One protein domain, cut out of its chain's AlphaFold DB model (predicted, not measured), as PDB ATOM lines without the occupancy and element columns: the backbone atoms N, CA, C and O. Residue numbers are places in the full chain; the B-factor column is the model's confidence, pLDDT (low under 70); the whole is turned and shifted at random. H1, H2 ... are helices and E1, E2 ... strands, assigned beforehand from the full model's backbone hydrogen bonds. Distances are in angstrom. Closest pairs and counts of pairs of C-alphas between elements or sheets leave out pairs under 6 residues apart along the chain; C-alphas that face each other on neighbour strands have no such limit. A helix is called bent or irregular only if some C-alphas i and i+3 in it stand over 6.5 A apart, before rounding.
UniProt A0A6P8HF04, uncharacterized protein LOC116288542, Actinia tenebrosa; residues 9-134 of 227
ATOM      1  N   ARG A   9      25.748  14.728  -1.929       84.94
ATOM      2  CA  ARG A   9      25.739  13.733  -3.016       84.94
ATOM      3  C   ARG A   9      24.330  13.210  -3.266       84.94
ATOM      4  O   ARG A   9      23.931  13.069  -4.418       84.94
ATOM      5  N   VAL A  10      23.565  13.007  -2.193       83.94
ATOM      6  CA  VAL A  10      22.163  12.587  -2.270       83.94
ATOM      7  C   VAL A  10      21.335  13.683  -2.933       83.94
ATOM      8  O   VAL A  10      20.643  13.411  -3.905       83.94
ATOM      9  N   LEU A  11      21.481  14.944  -2.513       84.19
ATOM     10  CA  LEU A  11      20.798  16.077  -3.153       84.19
ATOM     11  C   LEU A  11      21.119  16.200  -4.652       84.19
ATOM     12  O   LEU A  11      20.227  16.449  -5.467       84.19
ATOM     13  N   ASN A  12      22.384  16.005  -5.029       84.88
ATOM     14  CA  ASN A  12      22.807  16.040  -6.428       84.88
ATOM     15  C   ASN A  12      22.135  14.941  -7.260       84.88
ATOM     16  O   ASN A  12      21.894  15.146  -8.449       84.88
ATOM     17  N   LEU A  13      21.795  13.799  -6.657       84.69
ATOM     18  CA  LEU A  13      21.081  12.728  -7.341       84.69
ATOM     19  C   LEU A  13      19.654  13.153  -7.723       84.69
ATOM     20  O   LEU A  13      19.235  12.886  -8.845       84.69
ATOM     21  N   PHE A  14      18.950  13.871  -6.842       80.06
ATOM     22  CA  PHE A  14      17.588  14.359  -7.101       80.06
ATOM     23  C   PHE A  14      17.531  15.595  -8.003       80.06
ATOM     24  O   PHE A  14      16.526  15.793  -8.673       80.06
ATOM     25  N   THR A  15      18.586  16.415  -8.027       80.88
ATOM     26  CA  THR A  15      18.611  17.688  -8.776       80.88
ATOM     27  C   THR A  15      19.331  17.615 -10.118       80.88
ATOM     28  O   THR A  15      18.945  18.307 -11.045       80.88
ATOM     29  N   LYS A  16      20.406  16.829 -10.243       78.31
ATOM     30  CA  LYS A  16      21.215  16.731 -11.475       78.31
ATOM     31  C   LYS A  16      21.211  15.315 -12.035       78.31
ATOM     32  O   LYS A  16      21.078  15.120 -13.239       78.31
ATOM     33  N   GLY A  17      21.373  14.319 -11.165       74.81
ATOM     34  CA  GLY A  17      21.484  12.917 -11.561       74.81
ATOM     35  C   GLY A  17      20.232  12.400 -12.265       74.81
ATOM     36  O   GLY A  17      20.339  11.808 -13.336       74.81
ATOM     37  N   SER A  18      19.061  12.670 -11.695       71.25
ATOM     38  CA  SER A  18      17.755  12.265 -12.220       71.25
ATOM     39  C   SER A  18      17.503  12.784 -13.641       71.25
ATOM     40  O   SER A  18      17.143  12.006 -14.522       71.25
ATOM     41  N   HIS A  19      17.758  14.070 -13.895       70.44
ATOM     42  CA  HIS A  19      17.457  14.699 -15.184       70.44
ATOM     43  C   HIS A  19      18.507  14.422 -16.264       70.44
ATOM     44  O   HIS A  19      18.150  14.222 -17.419       70.44
ATOM     45  N   HIS A  20      19.798  14.402 -15.915       73.38
ATOM     46  CA  HIS A  20      20.867  14.324 -16.921       73.38
ATOM     47  C   HIS A  20      21.311  12.899 -17.258       73.38
ATOM     48  O   HIS A  20      21.965  12.701 -18.277       73.38
ATOM     49  N   ARG A  21      21.009  11.907 -16.411       67.00
ATOM     50  CA  ARG A  21      21.523  10.533 -16.574       67.00
ATOM     51  C   ARG A  21      20.436   9.494 -16.853       67.00
ATOM     52  O   ARG A  21      20.712   8.303 -16.759       67.00
ATOM     53  N   ASN A  22      19.215   9.934 -17.173       70.69
ATOM     54  CA  ASN A  22      18.040   9.068 -17.333       70.69
ATOM     55  C   ASN A  22      17.871   8.096 -16.143       70.69
ATOM     56  O   ASN A  22      17.563   6.913 -16.301       70.69
ATOM     57  N   LEU A  23      18.151   8.594 -14.933       75.81
ATOM     58  CA  LEU A  23      18.097   7.819 -13.699       75.81
ATOM     59  C   LEU A  23      16.769   8.074 -13.000       75.81
ATOM     60  O   LEU A  23      16.356   9.214 -12.801       75.81
ATOM     61  N   SER A  24      16.126   6.998 -12.563       79.88
ATOM     62  CA  SER A  24      14.984   7.091 -11.660       79.88
ATOM     63  C   SER A  24      15.444   6.862 -10.231       79.88
ATOM     64  O   SER A  24      16.157   5.901  -9.948       79.88
ATOM     65  N   VAL A  25      15.028   7.749  -9.334       81.38
ATOM     66  CA  VAL A  25      15.407   7.717  -7.921       81.38
ATOM     67  C   VAL A  25      14.139   7.533  -7.105       81.38
ATOM     68  O   VAL A  25      13.215   8.336  -7.212       81.38
ATOM     69  N   ILE A  26      14.089   6.472  -6.304       87.50
ATOM     70  CA  ILE A  26      12.979   6.215  -5.385       87.50
ATOM     71  C   ILE A  26      13.459   6.540  -3.977       87.50
ATOM     72  O   ILE A  26      14.448   5.983  -3.503       87.50
ATOM     73  N   TYR A  27      12.747   7.449  -3.317       86.06
ATOM     74  CA  TYR A  27      13.034   7.870  -1.955       86.06
ATOM     75  C   TYR A  27      11.910   7.434  -1.026       86.06
ATOM     76  O   TYR A  27      10.763   7.833  -1.210       86.06
ATOM     77  N   MET A  28      12.238   6.613  -0.030       88.31
ATOM     78  CA  MET A  28      11.272   6.108   0.943       88.31
ATOM     79  C   MET A  28      11.548   6.719   2.311       88.31
ATOM     80  O   MET A  28      12.652   6.603   2.846       88.31
ATOM     81  N   VAL A  29      10.531   7.362   2.879       86.19
ATOM     82  CA  VAL A  29      10.605   8.031   4.180       86.19
ATOM     83  C   VAL A  29       9.364   7.764   5.010       86.19
ATOM     84  O   VAL A  29       8.258   7.680   4.490       86.19
ATOM     85  N   GLN A  30       9.555   7.693   6.326       82.81
ATOM     86  CA  GLN A  30       8.453   7.645   7.291       82.81
ATOM     87  C   GLN A  30       7.910   9.039   7.639       82.81
ATOM     88  O   GLN A  30       6.786   9.166   8.113       82.81
ATOM     89  N   ASN A  31       8.724  10.082   7.455       85.50
ATOM     90  CA  ASN A  31       8.369  11.467   7.743       85.50
ATOM     91  C   ASN A  31       8.785  12.342   6.560       85.50
ATOM     92  O   ASN A  31       9.976  12.465   6.270       85.50
ATOM     93  N   ILE A  32       7.801  12.959   5.907       84.56
ATOM     94  CA  ILE A  32       8.021  13.824   4.739       84.56
ATOM     95  C   ILE A  32       8.677  15.165   5.111       84.56
ATOM     96  O   ILE A  32       9.310  15.796   4.272       84.56
ATOM     97  N   PHE A  33       8.587  15.581   6.378       84.38
ATOM     98  CA  PHE A  33       9.187  16.806   6.919       84.38
ATOM     99  C   PHE A  33      10.347  16.506   7.875       84.38
ATOM    100  O   PHE A  33      10.556  17.212   8.864       84.38
ATOM    101  N   HIS A  34      11.112  15.444   7.608       83.06
ATOM    102  CA  HIS A  34      12.263  15.112   8.438       83.06
ATOM    103  C   HIS A  34      13.303  16.242   8.428       83.06
ATOM    104  O   HIS A  34      13.687  16.741   7.365       83.06
ATOM    105  N   GLN A  35      13.785  16.608   9.616       75.81
ATOM    106  CA  GLN A  35      14.750  17.686   9.809       75.81
ATOM    107  C   GLN A  35      16.102  17.293   9.195       75.81
ATOM    108  O   GLN A  35      16.808  16.419   9.690       75.81
ATOM    109  N   GLY A  36      16.443  17.921   8.075       77.88
ATOM    110  CA  GLY A  36      17.694  17.703   7.359       77.88
ATOM    111  C   GLY A  36      17.916  18.828   6.360       77.88
ATOM    112  O   GLY A  36      16.977  19.247   5.681       77.88
ATOM    113  N   LYS A  37      19.154  19.324   6.263       78.19
ATOM    114  CA  LYS A  37      19.500  20.472   5.411       78.19
ATOM    115  C   LYS A  37      19.166  20.215   3.940       78.19
ATOM    116  O   LYS A  37      18.768  21.137   3.234       78.19
ATOM    117  N   VAL A  38      19.286  18.965   3.488       82.44
ATOM    118  CA  VAL A  38      19.038  18.592   2.086       82.44
ATOM    119  C   VAL A  38      17.610  18.113   1.809       82.44
ATOM    120  O   VAL A  38      17.165  18.186   0.666       82.44
ATOM    121  N   ASN A  39      16.858  17.678   2.827       83.06
ATOM    122  CA  ASN A  39      15.537  17.052   2.651       83.06
ATOM    123  C   ASN A  39      14.507  17.991   2.021       83.06
ATOM    124  O   ASN A  39      13.697  17.563   1.198       83.06
ATOM    125  N   ARG A  40      14.565  19.284   2.361       82.88
ATOM    126  CA  ARG A  40      13.732  20.302   1.709       82.88
ATOM    127  C   ARG A  40      14.041  20.389   0.214       82.88
ATOM    128  O   ARG A  40      13.117  20.444  -0.589       82.88
ATOM    129  N   GLY A  41      15.321  20.357  -0.156       83.19
ATOM    130  CA  GLY A  41      15.753  20.358  -1.553       83.19
ATOM    131  C   GLY A  41      15.277  19.116  -2.305       83.19
ATOM    132  O   GLY A  41      14.740  19.246  -3.400       83.19
ATOM    133  N   ILE A  42      15.388  17.933  -1.698       85.50
ATOM    134  CA  ILE A  42      14.877  16.677  -2.270       85.50
ATOM    135  C   ILE A  42      13.362  16.765  -2.496       85.50
ATOM    136  O   ILE A  42      12.889  16.484  -3.592       85.50
ATOM    137  N   SER A  43      12.615  17.220  -1.487       84.75
ATOM    138  CA  SER A  43      11.151  17.304  -1.549       84.75
ATOM    139  C   SER A  43      10.666  18.271  -2.633       84.75
ATOM    140  O   SER A  43       9.717  17.961  -3.343       84.75
ATOM    141  N   LEU A  44      11.336  19.418  -2.798       83.62
ATOM    142  CA  LEU A  44      10.983  20.416  -3.816       83.62
ATOM    143  C   LEU A  44      11.308  19.975  -5.251       83.62
ATOM    144  O   LEU A  44      10.662  20.443  -6.181       83.62
ATOM    145  N   ASN A  45      12.297  19.095  -5.436       83.81
ATOM    146  CA  ASN A  45      12.678  18.570  -6.753       83.81
ATOM    147  C   ASN A  45      12.019  17.216  -7.062       83.81
ATOM    148  O   ASN A  45      12.289  16.606  -8.095       83.81
ATOM    149  N   CYS A  46      11.158  16.725  -6.172       85.12
ATOM    150  CA  CYS A  46      10.448  15.477  -6.372       85.12
ATOM    151  C   CYS A  46       9.367  15.652  -7.445       85.12
ATOM    152  O   CYS A  46       8.542  16.561  -7.360       85.12
ATOM    153  N   HIS A  47       9.351  14.774  -8.447       84.75
ATOM    154  CA  HIS A  47       8.322  14.803  -9.489       84.75
ATOM    155  C   HIS A  47       7.002  14.204  -9.038       84.75
ATOM    156  O   HIS A  47       5.953  14.672  -9.462       84.75
ATOM    157  N   ASP A  48       7.058  13.185  -8.191       86.88
ATOM    158  CA  ASP A  48       5.887  12.427  -7.790       86.88
ATOM    159  C   ASP A  48       6.028  12.007  -6.335       86.88
ATOM    160  O   ASP A  48       7.121  11.680  -5.874       86.88
ATOM    161  N   LEU A  49       4.919  12.000  -5.612       90.19
ATOM    162  CA  LEU A  49       4.864  11.668  -4.199       90.19
ATOM    163  C   LEU A  49       3.786  10.613  -3.970       90.19
ATOM    164  O   LEU A  49       2.654  10.756  -4.425       90.19
ATOM    165  N   VAL A  50       4.130   9.554  -3.241       89.81
ATOM    166  CA  VAL A  50       3.182   8.504  -2.853       89.81
ATOM    167  C   VAL A  50       3.019   8.533  -1.347       89.81
ATOM    168  O   VAL A  50       3.997   8.418  -0.610       89.81
ATOM    169  N   ILE A  51       1.779   8.697  -0.894       90.56
ATOM    170  CA  ILE A  51       1.450   8.820   0.522       90.56
ATOM    171  C   ILE A  51       0.589   7.640   0.942       90.56
ATOM    172  O   ILE A  51      -0.487   7.415   0.394       90.56
ATOM    173  N   PHE A  52       1.053   6.925   1.960       90.19
ATOM    174  CA  PHE A  52       0.328   5.824   2.581       90.19
ATOM    175  C   PHE A  52      -0.437   6.282   3.825       90.19
ATOM    176  O   PHE A  52      -0.273   7.407   4.315       90.19
ATOM    177  N   LYS A  53      -1.280   5.393   4.358       89.19
ATOM    178  CA  LYS A  53      -1.976   5.615   5.626       89.19
ATOM    179  C   LYS A  53      -0.971   5.810   6.761       89.19
ATOM    180  O   LYS A  53      -0.172   4.920   7.040       89.19
ATOM    181  N   ASN A  54      -1.054   6.941   7.454       87.56
ATOM    182  CA  ASN A  54      -0.320   7.168   8.694       87.56
ATOM    183  C   ASN A  54      -1.296   7.623   9.791       87.56
ATOM    184  O   ASN A  54      -1.651   8.801   9.834       87.56
ATOM    185  N   PRO A  55      -1.745   6.719  10.681       84.62
ATOM    186  CA  PRO A  55      -2.719   7.070  11.714       84.62
ATOM    187  C   PRO A  55      -2.134   7.977  12.806       84.62
ATOM    188  O   PRO A  55      -2.890   8.675  13.475       84.62
ATOM    189  N   ARG A  56      -0.805   7.976  12.987       86.38
ATOM    190  CA  ARG A  56      -0.123   8.676  14.084       86.38
ATOM    191  C   ARG A  56       0.023  10.173  13.832       86.38
ATOM    192  O   ARG A  56      -0.087  10.954  14.767       86.38
ATOM    193  N   ASP A  57       0.319  10.569  12.596       84.88
ATOM    194  CA  ASP A  57       0.712  11.947  12.281       84.88
ATOM    195  C   ASP A  57      -0.052  12.503  11.075       84.88
ATOM    196  O   ASP A  57       0.455  12.618   9.957       84.88
ATOM    197  N   LYS A  58      -1.315  12.863  11.328       86.81
ATOM    198  CA  LYS A  58      -2.193  13.513  10.345       86.81
ATOM    199  C   LYS A  58      -1.764  14.948  10.028       86.81
ATOM    200  O   LYS A  58      -2.123  15.482   8.977       86.81
ATOM    201  N   LEU A  59      -0.981  15.576  10.909       90.12
ATOM    202  CA  LEU A  59      -0.536  16.955  10.737       90.12
ATOM    203  C   LEU A  59       0.406  17.088   9.535       90.12
ATOM    204  O   LEU A  59       0.346  18.095   8.829       90.12
ATOM    205  N   GLN A  60       1.209  16.061   9.242       89.69
ATOM    206  CA  GLN A  60       2.016  16.034   8.019       89.69
ATOM    207  C   GLN A  60       1.144  16.165   6.760       89.69
ATOM    208  O   GLN A  60       1.436  16.972   5.878       89.69
ATOM    209  N   ILE A  61       0.029  15.438   6.697       90.69
ATOM    210  CA  ILE A  61      -0.879  15.481   5.546       90.69
ATOM    211  C   ILE A  61      -1.562  16.850   5.442       90.69
ATOM    212  O   ILE A  61      -1.632  17.427   4.356       90.69
ATOM    213  N   LEU A  62      -1.989  17.417   6.573       90.38
ATOM    214  CA  LEU A  62      -2.561  18.764   6.620       90.38
ATOM    215  C   LEU A  62      -1.565  19.822   6.129       90.38
ATOM    216  O   LEU A  62      -1.917  20.664   5.302       90.38
ATOM    217  N   ASN A  63      -0.321  19.776   6.597       90.81
ATOM    218  CA  ASN A  63       0.712  20.728   6.192       90.81
ATOM    219  C   ASN A  63       1.060  20.601   4.709       90.81
ATOM    220  O   ASN A  63       1.183  21.618   4.027       90.81
ATOM    221  N   LEU A  64       1.146  19.377   4.189       89.88
ATOM    222  CA  LEU A  64       1.336  19.150   2.762       89.88
ATOM    223  C   LEU A  64       0.168  19.720   1.944       89.88
ATOM    224  O   LEU A  64       0.390  20.419   0.958       89.88
ATOM    225  N   SER A  65      -1.073  19.490   2.390       88.88
ATOM    226  CA  SER A  65      -2.265  20.019   1.718       88.88
ATOM    227  C   SER A  65      -2.220  21.545   1.601       88.88
ATOM    228  O   SER A  65      -2.508  22.082   0.536       88.88
ATOM    229  N   LYS A  66      -1.772  22.242   2.657       88.94
ATOM    230  CA  LYS A  66      -1.619  23.704   2.688       88.94
ATOM    231  C   LYS A  66      -0.512  24.205   1.758       88.94
ATOM    232  O   LYS A  66      -0.624  25.301   1.226       88.94
ATOM    233  N   GLN A  67       0.555  23.429   1.573       86.88
ATOM    234  CA  GLN A  67       1.638  23.774   0.645       86.88
ATOM    235  C   GLN A  67       1.219  23.594  -0.820       86.88
ATOM    236  O   GLN A  67       1.683  24.327  -1.687       86.88
ATOM    237  N   MET A  68       0.343  22.627  -1.098       83.56
ATOM    238  CA  MET A  68      -0.093  22.296  -2.455       83.56
ATOM    239  C   MET A  68      -1.335  23.066  -2.922       83.56
ATOM    240  O   MET A  68      -1.476  23.358  -4.112       83.56
ATOM    241  N   TYR A  69      -2.272  23.347  -2.016       79.62
ATOM    242  CA  TYR A  69      -3.577  23.920  -2.339       79.62
ATOM    243  C   TYR A  69      -3.687  25.360  -1.844       79.62
ATOM    244  O   TYR A  69      -3.153  25.720  -0.798       79.62
ATOM    245  N   ARG A  70      -4.420  26.196  -2.595       74.69
ATOM    246  CA  ARG A  70      -4.770  27.546  -2.135       74.69
ATOM    247  C   ARG A  70      -5.583  27.454  -0.830       74.69
ATOM    248  O   ARG A  70      -6.331  26.481  -0.664       74.69
ATOM    249  N   PRO A  71      -5.494  28.457   0.062       72.50
ATOM    250  CA  PRO A  71      -6.353  28.535   1.242       72.50
ATOM    251  C   PRO A  71      -7.830  28.321   0.870       72.50
ATOM    252  O   PRO A  71      -8.304  28.877  -0.119       72.50
ATOM    253  N   GLY A  72      -8.531  27.460   1.614       75.38
ATOM    254  CA  GLY A  72      -9.933  27.091   1.360       75.38
ATOM    255  C   GLY A  72     -10.153  25.834   0.503       75.38
ATOM    256  O   GLY A  72     -11.261  25.314   0.485       75.38
ATOM    257  N   LYS A  73      -9.121  25.284  -0.160       79.75
ATOM    258  CA  LYS A  73      -9.222  24.007  -0.912       79.75
ATOM    259  C   LYS A  73      -8.511  22.819  -0.249       79.75
ATOM    260  O   LYS A  73      -8.445  21.733  -0.824       79.75
ATOM    261  N   THR A  74      -7.979  23.004   0.957       85.12
ATOM    262  CA  THR A  74      -7.236  21.970   1.701       85.12
ATOM    263  C   THR A  74      -8.122  20.817   2.160       85.12
ATOM    264  O   THR A  74      -7.694  19.669   2.152       85.12
ATOM    265  N   GLU A  75      -9.373  21.103   2.510       86.19
ATOM    266  CA  GLU A  75     -10.324  20.105   3.010       86.19
ATOM    267  C   GLU A  75     -10.655  19.047   1.950       86.19
ATOM    268  O   GLU A  75     -10.654  17.849   2.229       86.19
ATOM    269  N   TYR A  76     -10.783  19.476   0.694       85.00
ATOM    270  CA  TYR A  76     -10.966  18.582  -0.446       85.00
ATOM    271  C   TYR A  76      -9.788  17.610  -0.632       85.00
ATOM    272  O   TYR A  76      -9.985  16.432  -0.934       85.00
ATOM    273  N   PHE A  77      -8.550  18.070  -0.415       86.94
ATOM    274  CA  PHE A  77      -7.378  17.192  -0.450       86.94
ATOM    275  C   PHE A  77      -7.423  16.148   0.672       86.94
ATOM    276  O   PHE A  77      -7.175  14.971   0.416       86.94
ATOM    277  N   LEU A  78      -7.763  16.562   1.894       89.38
ATOM    278  CA  LEU A  78      -7.856  15.660   3.046       89.38
ATOM    279  C   LEU A  78      -8.948  14.608   2.851       89.38
ATOM    280  O   LEU A  78      -8.706  13.432   3.104       89.38
ATOM    281  N   GLN A  79     -10.110  15.004   2.329       89.25
ATOM    282  CA  GLN A  79     -11.197  14.079   2.020       89.25
ATOM    283  C   GLN A  79     -10.754  13.013   1.008       89.25
ATOM    284  O   GLN A  79     -10.979  11.822   1.221       89.25
ATOM    285  N   LYS A  80     -10.079  13.425  -0.072       86.81
ATOM    286  CA  LYS A  80      -9.550  12.499  -1.085       86.81
ATOM    287  C   LYS A  80      -8.454  11.592  -0.528       86.81
ATOM    288  O   LYS A  80      -8.402  10.422  -0.893       86.81
ATOM    289  N   TYR A  81      -7.604  12.102   0.364       89.75
ATOM    290  CA  TYR A  81      -6.619  11.284   1.068       89.75
ATOM    291  C   TYR A  81      -7.294  10.205   1.920       89.75
ATOM    292  O   TYR A  81      -6.981   9.030   1.747       89.75
ATOM    293  N   GLU A  82      -8.246  10.578   2.778       90.94
ATOM    294  CA  GLU A  82      -8.964   9.637   3.650       90.94
ATOM    295  C   GLU A  82      -9.721   8.576   2.833       90.94
ATOM    296  O   GLU A  82      -9.678   7.393   3.166       90.94
ATOM    297  N   GLN A  83     -10.323   8.961   1.701       89.00
ATOM    298  CA  GLN A  83     -10.913   8.010   0.749       89.00
ATOM    299  C   GLN A  83      -9.862   7.039   0.194       89.00
ATOM    300  O   GLN A  83     -10.053   5.824   0.260       89.00
ATOM    301  N   ALA A  84      -8.722   7.550  -0.281       87.12
ATOM    302  CA  ALA A  84      -7.654   6.748  -0.876       87.12
ATOM    303  C   ALA A  84      -7.041   5.724   0.095       87.12
ATOM    304  O   ALA A  84      -6.675   4.622  -0.322       87.12
ATOM    305  N   VAL A  85      -6.928   6.080   1.380       89.00
ATOM    306  CA  VAL A  85      -6.329   5.241   2.435       89.00
ATOM    307  C   VAL A  85      -7.353   4.466   3.275       89.00
ATOM    308  O   VAL A  85      -6.975   3.773   4.225       89.00
ATOM    309  N   SER A  86      -8.645   4.566   2.948       88.31
ATOM    310  CA  SER A  86      -9.714   3.814   3.620       88.31
ATOM    311  C   SER A  86      -9.571   2.304   3.402       88.31
ATOM    312  O   SER A  86      -9.769   1.519   4.331       88.31
ATOM    313  N   ARG A  87      -9.151   1.904   2.197       84.50
ATOM    314  CA  ARG A  87      -8.870   0.512   1.835       84.50
ATOM    315  C   ARG A  87      -7.547   0.016   2.445       84.50
ATOM    316  O   ARG A  87      -6.604   0.804   2.577       84.50
ATOM    317  N   PRO A  88      -7.426  -1.288   2.759       81.88
ATOM    318  CA  PRO A  88      -6.144  -1.892   3.115       81.88
ATOM    319  C   PRO A  88      -5.085  -1.603   2.046       81.88
ATOM    320  O   PRO A  88      -5.366  -1.702   0.852       81.88
ATOM    321  N   TYR A  89      -3.888  -1.205   2.481       82.62
ATOM    322  CA  TYR A  89      -2.774  -0.797   1.607       82.62
ATOM    323  C   TYR A  89      -3.110   0.350   0.634       82.62
ATOM    324  O   TYR A  89      -2.444   0.540  -0.384       82.62
ATOM    325  N   GLY A  90      -4.137   1.141   0.955       85.06
ATOM    326  CA  GLY A  90      -4.506   2.331   0.209       85.06
ATOM    327  C   GLY A  90      -3.406   3.393   0.219       85.06
ATOM    328  O   GLY A  90      -2.688   3.575   1.207       85.06
ATOM    329  N   TYR A  91      -3.284   4.099  -0.899       89.00
ATOM    330  CA  TYR A  91      -2.286   5.138  -1.104       89.00
ATOM    331  C   TYR A  91      -2.850   6.248  -1.986       89.00
ATOM    332  O   TYR A  91      -3.677   6.003  -2.868       89.00
ATOM    333  N   LEU A  92      -2.362   7.465  -1.766       89.25
ATOM    334  CA  LEU A  92      -2.609   8.617  -2.622       89.25
ATOM    335  C   LEU A  92      -1.341   8.906  -3.428       89.25
ATOM    336  O   LEU A  92      -0.293   9.213  -2.857       89.25
ATOM    337  N   PHE A  93      -1.438   8.798  -4.749       88.44
ATOM    338  CA  PHE A  93      -0.388   9.206  -5.674       88.44
ATOM    339  C   PHE A  93      -0.580  10.676  -6.043       88.44
ATOM    340  O   PHE A  93      -1.692  11.112  -6.347       88.44
ATOM    341  N   ILE A  94       0.506  11.435  -6.030       87.81
ATOM    342  CA  ILE A  94       0.519  12.863  -6.309       87.81
ATOM    343  C   ILE A  94       1.575  13.156  -7.373       87.81
ATOM    344  O   ILE A  94       2.756  12.933  -7.139       87.81
ATOM    345  N   ASP A  95       1.153  13.712  -8.501       85.00
ATOM    346  CA  ASP A  95       2.014  14.254  -9.550       85.00
ATOM    347  C   ASP A  95       2.297  15.739  -9.248       85.00
ATOM    348  O   ASP A  95       1.398  16.590  -9.192       85.00
ATOM    349  N   LEU A  96       3.569  16.046  -8.995       85.19
ATOM    350  CA  LEU A  96       4.059  17.372  -8.623       85.19
ATOM    351  C   LEU A  96       4.614  18.158  -9.816       85.19
ATOM    352  O   LEU A  96       5.016  19.310  -9.641       85.19
ATOM    353  N   LYS A  97       4.592  17.614 -11.038       82.56
ATOM    354  CA  LYS A  97       5.133  18.316 -12.209       82.56
ATOM    355  C   LYS A  97       4.381  19.616 -12.470       82.56
ATOM    356  O   LYS A  97       3.174  19.751 -12.251       82.56
ATOM    357  N   THR A  98       5.107  20.612 -12.961       77.31
ATOM    358  CA  THR A  98       4.546  21.929 -13.293       77.31
ATOM    359  C   THR A  98       3.565  21.854 -14.462       77.31
ATOM    360  O   THR A  98       2.605  22.613 -14.500       77.31
ATOM    361  N   THR A  99       3.754  20.890 -15.363       77.50
ATOM    362  CA  THR A  99       2.913  20.645 -16.543       77.50
ATOM    363  C   THR A  99       1.605  19.922 -16.226       77.50
ATOM    364  O   THR A  99       0.759  19.782 -17.106       77.50
ATOM    365  N   THR A 100       1.423  19.447 -14.991       75.25
ATOM    366  CA  THR A 100       0.242  18.685 -14.578       75.25
ATOM    367  C   THR A 100      -0.897  19.622 -14.169       75.25
ATOM    368  O   THR A 100      -0.728  20.400 -13.216       75.25
ATOM    369  N   PRO A 101      -2.070  19.557 -14.839       73.62
ATOM    370  CA  PRO A 101      -3.244  20.326 -14.451       73.62
ATOM    371  C   PRO A 101      -3.674  19.972 -13.033       73.62
ATOM    372  O   PRO A 101      -3.518  18.838 -12.586       73.62
ATOM    373  N   TYR A 102      -4.228  20.944 -12.318       70.81
ATOM    374  CA  TYR A 102      -4.483  20.843 -10.883       70.81
ATOM    375  C   TYR A 102      -5.358  19.647 -10.485       70.81
ATOM    376  O   TYR A 102      -5.056  18.951  -9.512       70.81
ATOM    377  N   ASP A 103      -6.390  19.367 -11.276       69.25
ATOM    378  CA  ASP A 103      -7.312  18.260 -11.026       69.25
ATOM    379  C   ASP A 103      -6.692  16.897 -11.365       69.25
ATOM    380  O   ASP A 103      -7.065  15.884 -10.782       69.25
ATOM    381  N   CYS A 104      -5.658  16.885 -12.212       68.00
ATOM    382  CA  CYS A 104      -4.922  15.691 -12.633       68.00
ATOM    383  C   CYS A 104      -3.789  15.292 -11.676       68.00
ATOM    384  O   CYS A 104      -3.177  14.234 -11.863       68.00
ATOM    385  N   ARG A 105      -3.476  16.144 -10.686       79.56
ATOM    386  CA  ARG A 105      -2.337  15.963  -9.773       79.56
ATOM    387  C   ARG A 105      -2.519  14.815  -8.803       79.56
ATOM    388  O   ARG A 105      -1.529  14.315  -8.302       79.56
ATOM    389  N   ARG A 106      -3.745  14.398  -8.498       82.12
ATOM    390  CA  ARG A 106      -3.996  13.296  -7.560       82.12
ATOM    391  C   ARG A 106      -4.493  12.093  -8.325       82.12
ATOM    392  O   ARG A 106      -5.370  12.221  -9.174       82.12
ATOM    393  N   ARG A 107      -3.963  10.926  -7.995       76.81
ATOM    394  CA  ARG A 107      -4.405   9.650  -8.543       76.81
ATOM    395  C   ARG A 107      -4.452   8.620  -7.434       76.81
ATOM    396  O   ARG A 107      -3.685   8.668  -6.475       76.81
ATOM    397  N   THR A 108      -5.341   7.664  -7.589       76.62
ATOM    398  CA  THR A 108      -5.373   6.441  -6.798       76.62
ATOM    399  C   THR A 108      -5.358   5.272  -7.769       76.62
ATOM    400  O   THR A 108      -5.652   5.431  -8.957       76.62
ATOM    401  N   ASN A 109      -4.980   4.099  -7.275       76.81
ATOM    402  CA  ASN A 109      -5.155   2.838  -7.990       76.81
ATOM    403  C   ASN A 109      -4.429   2.825  -9.357       76.81
ATOM    404  O   ASN A 109      -4.990   2.434 -10.384       76.81
ATOM    405  N   VAL A 110      -3.195   3.343  -9.387       74.31
ATOM    406  CA  VAL A 110      -2.401   3.520 -10.613       74.31
ATOM    407  C   VAL A 110      -1.773   2.217 -11.116       74.31
ATOM    408  O   VAL A 110      -1.274   2.191 -12.244       74.31
ATOM    409  N   PHE A 111      -1.784   1.138 -10.324       70.00
ATOM    410  CA  PHE A 111      -1.193  -0.134 -10.729       70.00
ATOM    411  C   PHE A 111      -2.150  -0.986 -11.583       70.00
ATOM    412  O   PHE A 111      -3.370  -0.953 -11.393       70.00
ATOM    413  N   PRO A 112      -1.619  -1.779 -12.537       63.75
ATOM    414  CA  PRO A 112      -2.425  -2.714 -13.316       63.75
ATOM    415  C   PRO A 112      -3.143  -3.721 -12.405       63.75
ATOM    416  O   PRO A 112      -2.517  -4.307 -11.529       63.75
ATOM    417  N   GLY A 113      -4.440  -3.940 -12.635       65.19
ATOM    418  CA  GLY A 113      -5.258  -4.883 -11.858       65.19
ATOM    419  C   GLY A 113      -5.974  -4.274 -10.647       65.19
ATOM    420  O   GLY A 113      -6.835  -4.930 -10.066       65.19
ATOM    421  N   GLU A 114      -5.699  -3.017 -10.289       71.50
ATOM    422  CA  GLU A 114      -6.484  -2.317  -9.272       71.50
ATOM    423  C   GLU A 114      -7.832  -1.849  -9.846       71.50
ATOM    424  O   GLU A 114      -7.909  -1.322 -10.959       71.50
ATOM    425  N   LYS A 115      -8.920  -2.017  -9.080       67.44
ATOM    426  CA  LYS A 115     -10.245  -1.506  -9.465       67.44
ATOM    427  C   LYS A 115     -10.194   0.021  -9.480       67.44
ATOM    428  O   LYS A 115     -10.085   0.633  -8.422       67.44
ATOM    429  N   LYS A 116     -10.252   0.645 -10.657       63.22
ATOM    430  CA  LYS A 116     -10.362   2.104 -10.763       63.22
ATOM    431  C   LYS A 116     -11.758   2.520 -10.308       63.22
ATOM    432  O   LYS A 116     -12.747   2.015 -10.836       63.22
ATOM    433  N   GLU A 117     -11.835   3.422  -9.338       58.03
ATOM    434  CA  GLU A 117     -13.097   4.092  -9.044       58.03
ATOM    435  C   GLU A 117     -13.458   4.947 -10.261       58.03
ATOM    436  O   GLU A 117     -12.656   5.753 -10.733       58.03
ATOM    437  N   GLN A 118     -14.640   4.710 -10.826       49.38
ATOM    438  CA  GLN A 118     -15.160   5.533 -11.907       49.38
ATOM    439  C   GLN A 118     -15.532   6.890 -11.303       49.38
ATOM    440  O   GLN A 118     -16.580   7.025 -10.669       49.38
ATOM    441  N   GLU A 119     -14.672   7.897 -11.461       53.91
ATOM    442  CA  GLU A 119     -15.091   9.275 -11.222       53.91
ATOM    443  C   GLU A 119     -16.212   9.586 -12.221       53.91
ATOM    444  O   GLU A 119     -15.994   9.631 -13.427       53.91
ATOM    445  N   LYS A 120     -17.441   9.745 -11.713       47.97
ATOM    446  CA  LYS A 120     -18.656   9.903 -12.531       47.97
ATOM    447  C   LYS A 120     -18.654  11.157 -13.415       47.97
ATOM    448  O   LYS A 120     -19.504  11.260 -14.284       47.97
ATOM    449  N   ASN A 121     -17.708  12.073 -13.212       48.25
ATOM    450  CA  ASN A 121     -17.503  13.279 -14.007       48.25
ATOM    451  C   ASN A 121     -15.996  13.537 -14.113       48.25
ATOM    452  O   ASN A 121     -15.442  14.306 -13.330       48.25
ATOM    453  N   VAL A 122     -15.318  12.846 -15.028       56.34
ATOM    454  CA  VAL A 122     -13.920  13.148 -15.367       56.34
ATOM    455  C   VAL A 122     -13.936  14.426 -16.212       56.34
ATOM    456  O   VAL A 122     -14.530  14.395 -17.291       56.34
ATOM    457  N   PRO A 123     -13.337  15.548 -15.768       59.50
ATOM    458  CA  PRO A 123     -13.277  16.758 -16.582       59.50
ATOM    459  C   PRO A 123     -12.628  16.462 -17.939       59.50
ATOM    460  O   PRO A 123     -11.649  15.718 -18.014       59.50
ATOM    461  N   GLU A 124     -13.145  17.044 -19.017       58.91
ATOM    462  CA  GLU A 124     -12.640  16.811 -20.380       58.91
ATOM    463  C   GLU A 124     -11.142  17.149 -20.510       58.91
ATOM    464  O   GLU A 124     -10.376  16.444 -21.166       58.91
ATOM    465  N   GLU A 125     -10.684  18.151 -19.759       58.97
ATOM    466  CA  GLU A 125      -9.269  18.503 -19.616       58.97
ATOM    467  C   GLU A 125      -8.421  17.368 -19.019       58.97
ATOM    468  O   GLU A 125      -7.291  17.142 -19.460       58.97
ATOM    469  N   LEU A 126      -8.965  16.622 -18.048       59.78
ATOM    470  CA  LEU A 126      -8.321  15.449 -17.454       59.78
ATOM    471  C   LEU A 126      -8.270  14.296 -18.465       59.78
ATOM    472  O   LEU A 126      -7.235  13.639 -18.564       59.78
ATOM    473  N   LEU A 127      -9.314  14.091 -19.275       60.72
ATOM    474  CA  LEU A 127      -9.293  13.107 -20.366       60.72
ATOM    475  C   LEU A 127      -8.241  13.452 -21.427       60.72
ATOM    476  O   LEU A 127      -7.458  12.586 -21.813       60.72
ATOM    477  N   HIS A 128      -8.163  14.714 -21.850       62.03
ATOM    478  CA  HIS A 128      -7.172  15.175 -22.822       62.03
ATOM    479  C   HIS A 128      -5.734  15.085 -22.283       62.03
ATOM    480  O   HIS A 128      -4.815  14.663 -22.991       62.03
ATOM    481  N   TYR A 129      -5.520  15.444 -21.015       57.06
ATOM    482  CA  TYR A 129      -4.218  15.323 -20.361       57.06
ATOM    483  C   TYR A 129      -3.788  13.862 -20.196       57.06
ATOM    484  O   TYR A 129      -2.654  13.508 -20.527       57.06
ATOM    485  N   LEU A 130      -4.694  12.996 -19.728       53.78
ATOM    486  CA  LEU A 130      -4.440  11.562 -19.626       53.78
ATOM    487  C   LEU A 130      -4.187  10.955 -21.005       53.78
ATOM    488  O   LEU A 130      -3.251  10.178 -21.130       53.78
ATOM    489  N   GLY A 131      -4.940  11.349 -22.035       55.44
ATOM    490  CA  GLY A 131      -4.738  10.938 -23.427       55.44
ATOM    491  C   GLY A 131      -3.341  11.271 -23.955       55.44
ATOM    492  O   GLY A 131      -2.724  10.435 -24.608       55.44
ATOM    493  N   ARG A 132      -2.793  12.440 -23.594       54.62
ATOM    494  CA  ARG A 132      -1.398  12.811 -23.901       54.62
ATOM    495  C   ARG A 132      -0.358  12.067 -23.059       54.62
ATOM    496  O   ARG A 132       0.763  11.877 -23.517       54.62
ATOM    497  N   GLN A 133      -0.701  11.672 -21.833       44.94
ATOM    498  CA  GLN A 133       0.182  10.908 -20.944       44.94
ATOM    499  C   GLN A 133       0.097   9.392 -21.114       44.94
ATOM    500  O   GLN A 133       0.948   8.688 -20.562       44.94
ATOM    501  N   TYR A 134      -0.924   8.870 -21.801       43.44
ATOM    502  CA  TYR A 134      -1.003   7.453 -22.112       43.44
ATOM    503  C   TYR A 134       0.282   7.108 -22.849       43.44
ATOM    504  O   TYR A 134       0.513   7.552 -23.970       43.44
TER     505      TYR A 134
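Overview. This is residues 9 to 134 of the 227 residues of the protein "uncharacterized protein LOC116288542" of Actinia tenebrosa (UniProt A0A6P8HF04). A small two-stranded ribbon, E1 and E2, sits near the middle, with the helix H4 packing on it by residues 80 to 85 and H3 crossing H4 near residues 74 to 78. H1 and H2 form a side-by-side pair towards one end of the longest axis, while H5 and H6 make a second small group away from that pair. The 126 printed residues hold six named helices and two named strands in the order H1 H2 E1 H3 H4 E2 H5 H6; the sheet, E1 - E2, is antiparallel and the class is mostly helix. The whole is compact, with a radius of gyration of the C-alphas of 15.5 A and spans of 45 by 36 by 32 A.

Arrangement. H1, residues 9 to 20, touches H2, residues 39 to 44, with residues 11 to 15 alone; their closest C-alphas are those of Phe 14 and Ile 42, 6.0 A apart. The two run the same way at a shallow tilt of 22 degrees. E1, residues 48 to 52, is antiparallel to E2, residues 91 to 95, at 165 degrees between directions; N 49 and O 94 are 2.8 A apart and N 51 and O 92 2.9 A, within hydrogen-bond range. H3, residues 58 to 68, touches H4, residues 74 to 86, at a steep tilt of 50 degrees, opposite ways; H4 does so with residues 74 to 78 alone, and the closest C-alphas are those of Ser 65 and Thr 74, 5.3 A apart. The closest C-alphas of H4 and E2 are those of Val 85 and Tyr 91, 5.4 A apart. Residues 93 to 94 of E2 also pair, antiparallel, with residues 106 to 107. H5, residues 102 to 105, and H6, residues 124 to 133, only just touch, with 3 pairs of C-alphas within 8 A, the closest those of Cys 104 and Leu 126 at 5.9 A. H1 and H6 are apart. Every O i to N i+4 pair is within hydrogen-bond range in H2, H3, H4 and H6; H1 has 6 of 8, and H5 is too short for such a pair.

Along the chain. H1 begins at C-alpha 9 (25.739, 13.733, -3.016) and is 14.7 A long; it is neither bent nor irregular, but only just: C-alphas 15 and 18 are 6.5 A apart. E1 is 13.5 A long, H3 15.7 A, H4 18.4 A and E2 13.2 A. H6, 14.1 A long, ends at C-alpha 133 (0.182, 10.908, -20.944).

Size, cuts and confidence. The C-alphas of Arg 9 and Lys 120 are the two farthest apart, 45.6 A. The printed part has no cut. The links H1 to H2 and H5 to H6 are long, 18 residues each. The mean pLDDT of the printed part is 78.2; 25 residues are under 70, among them residues 115 to 134.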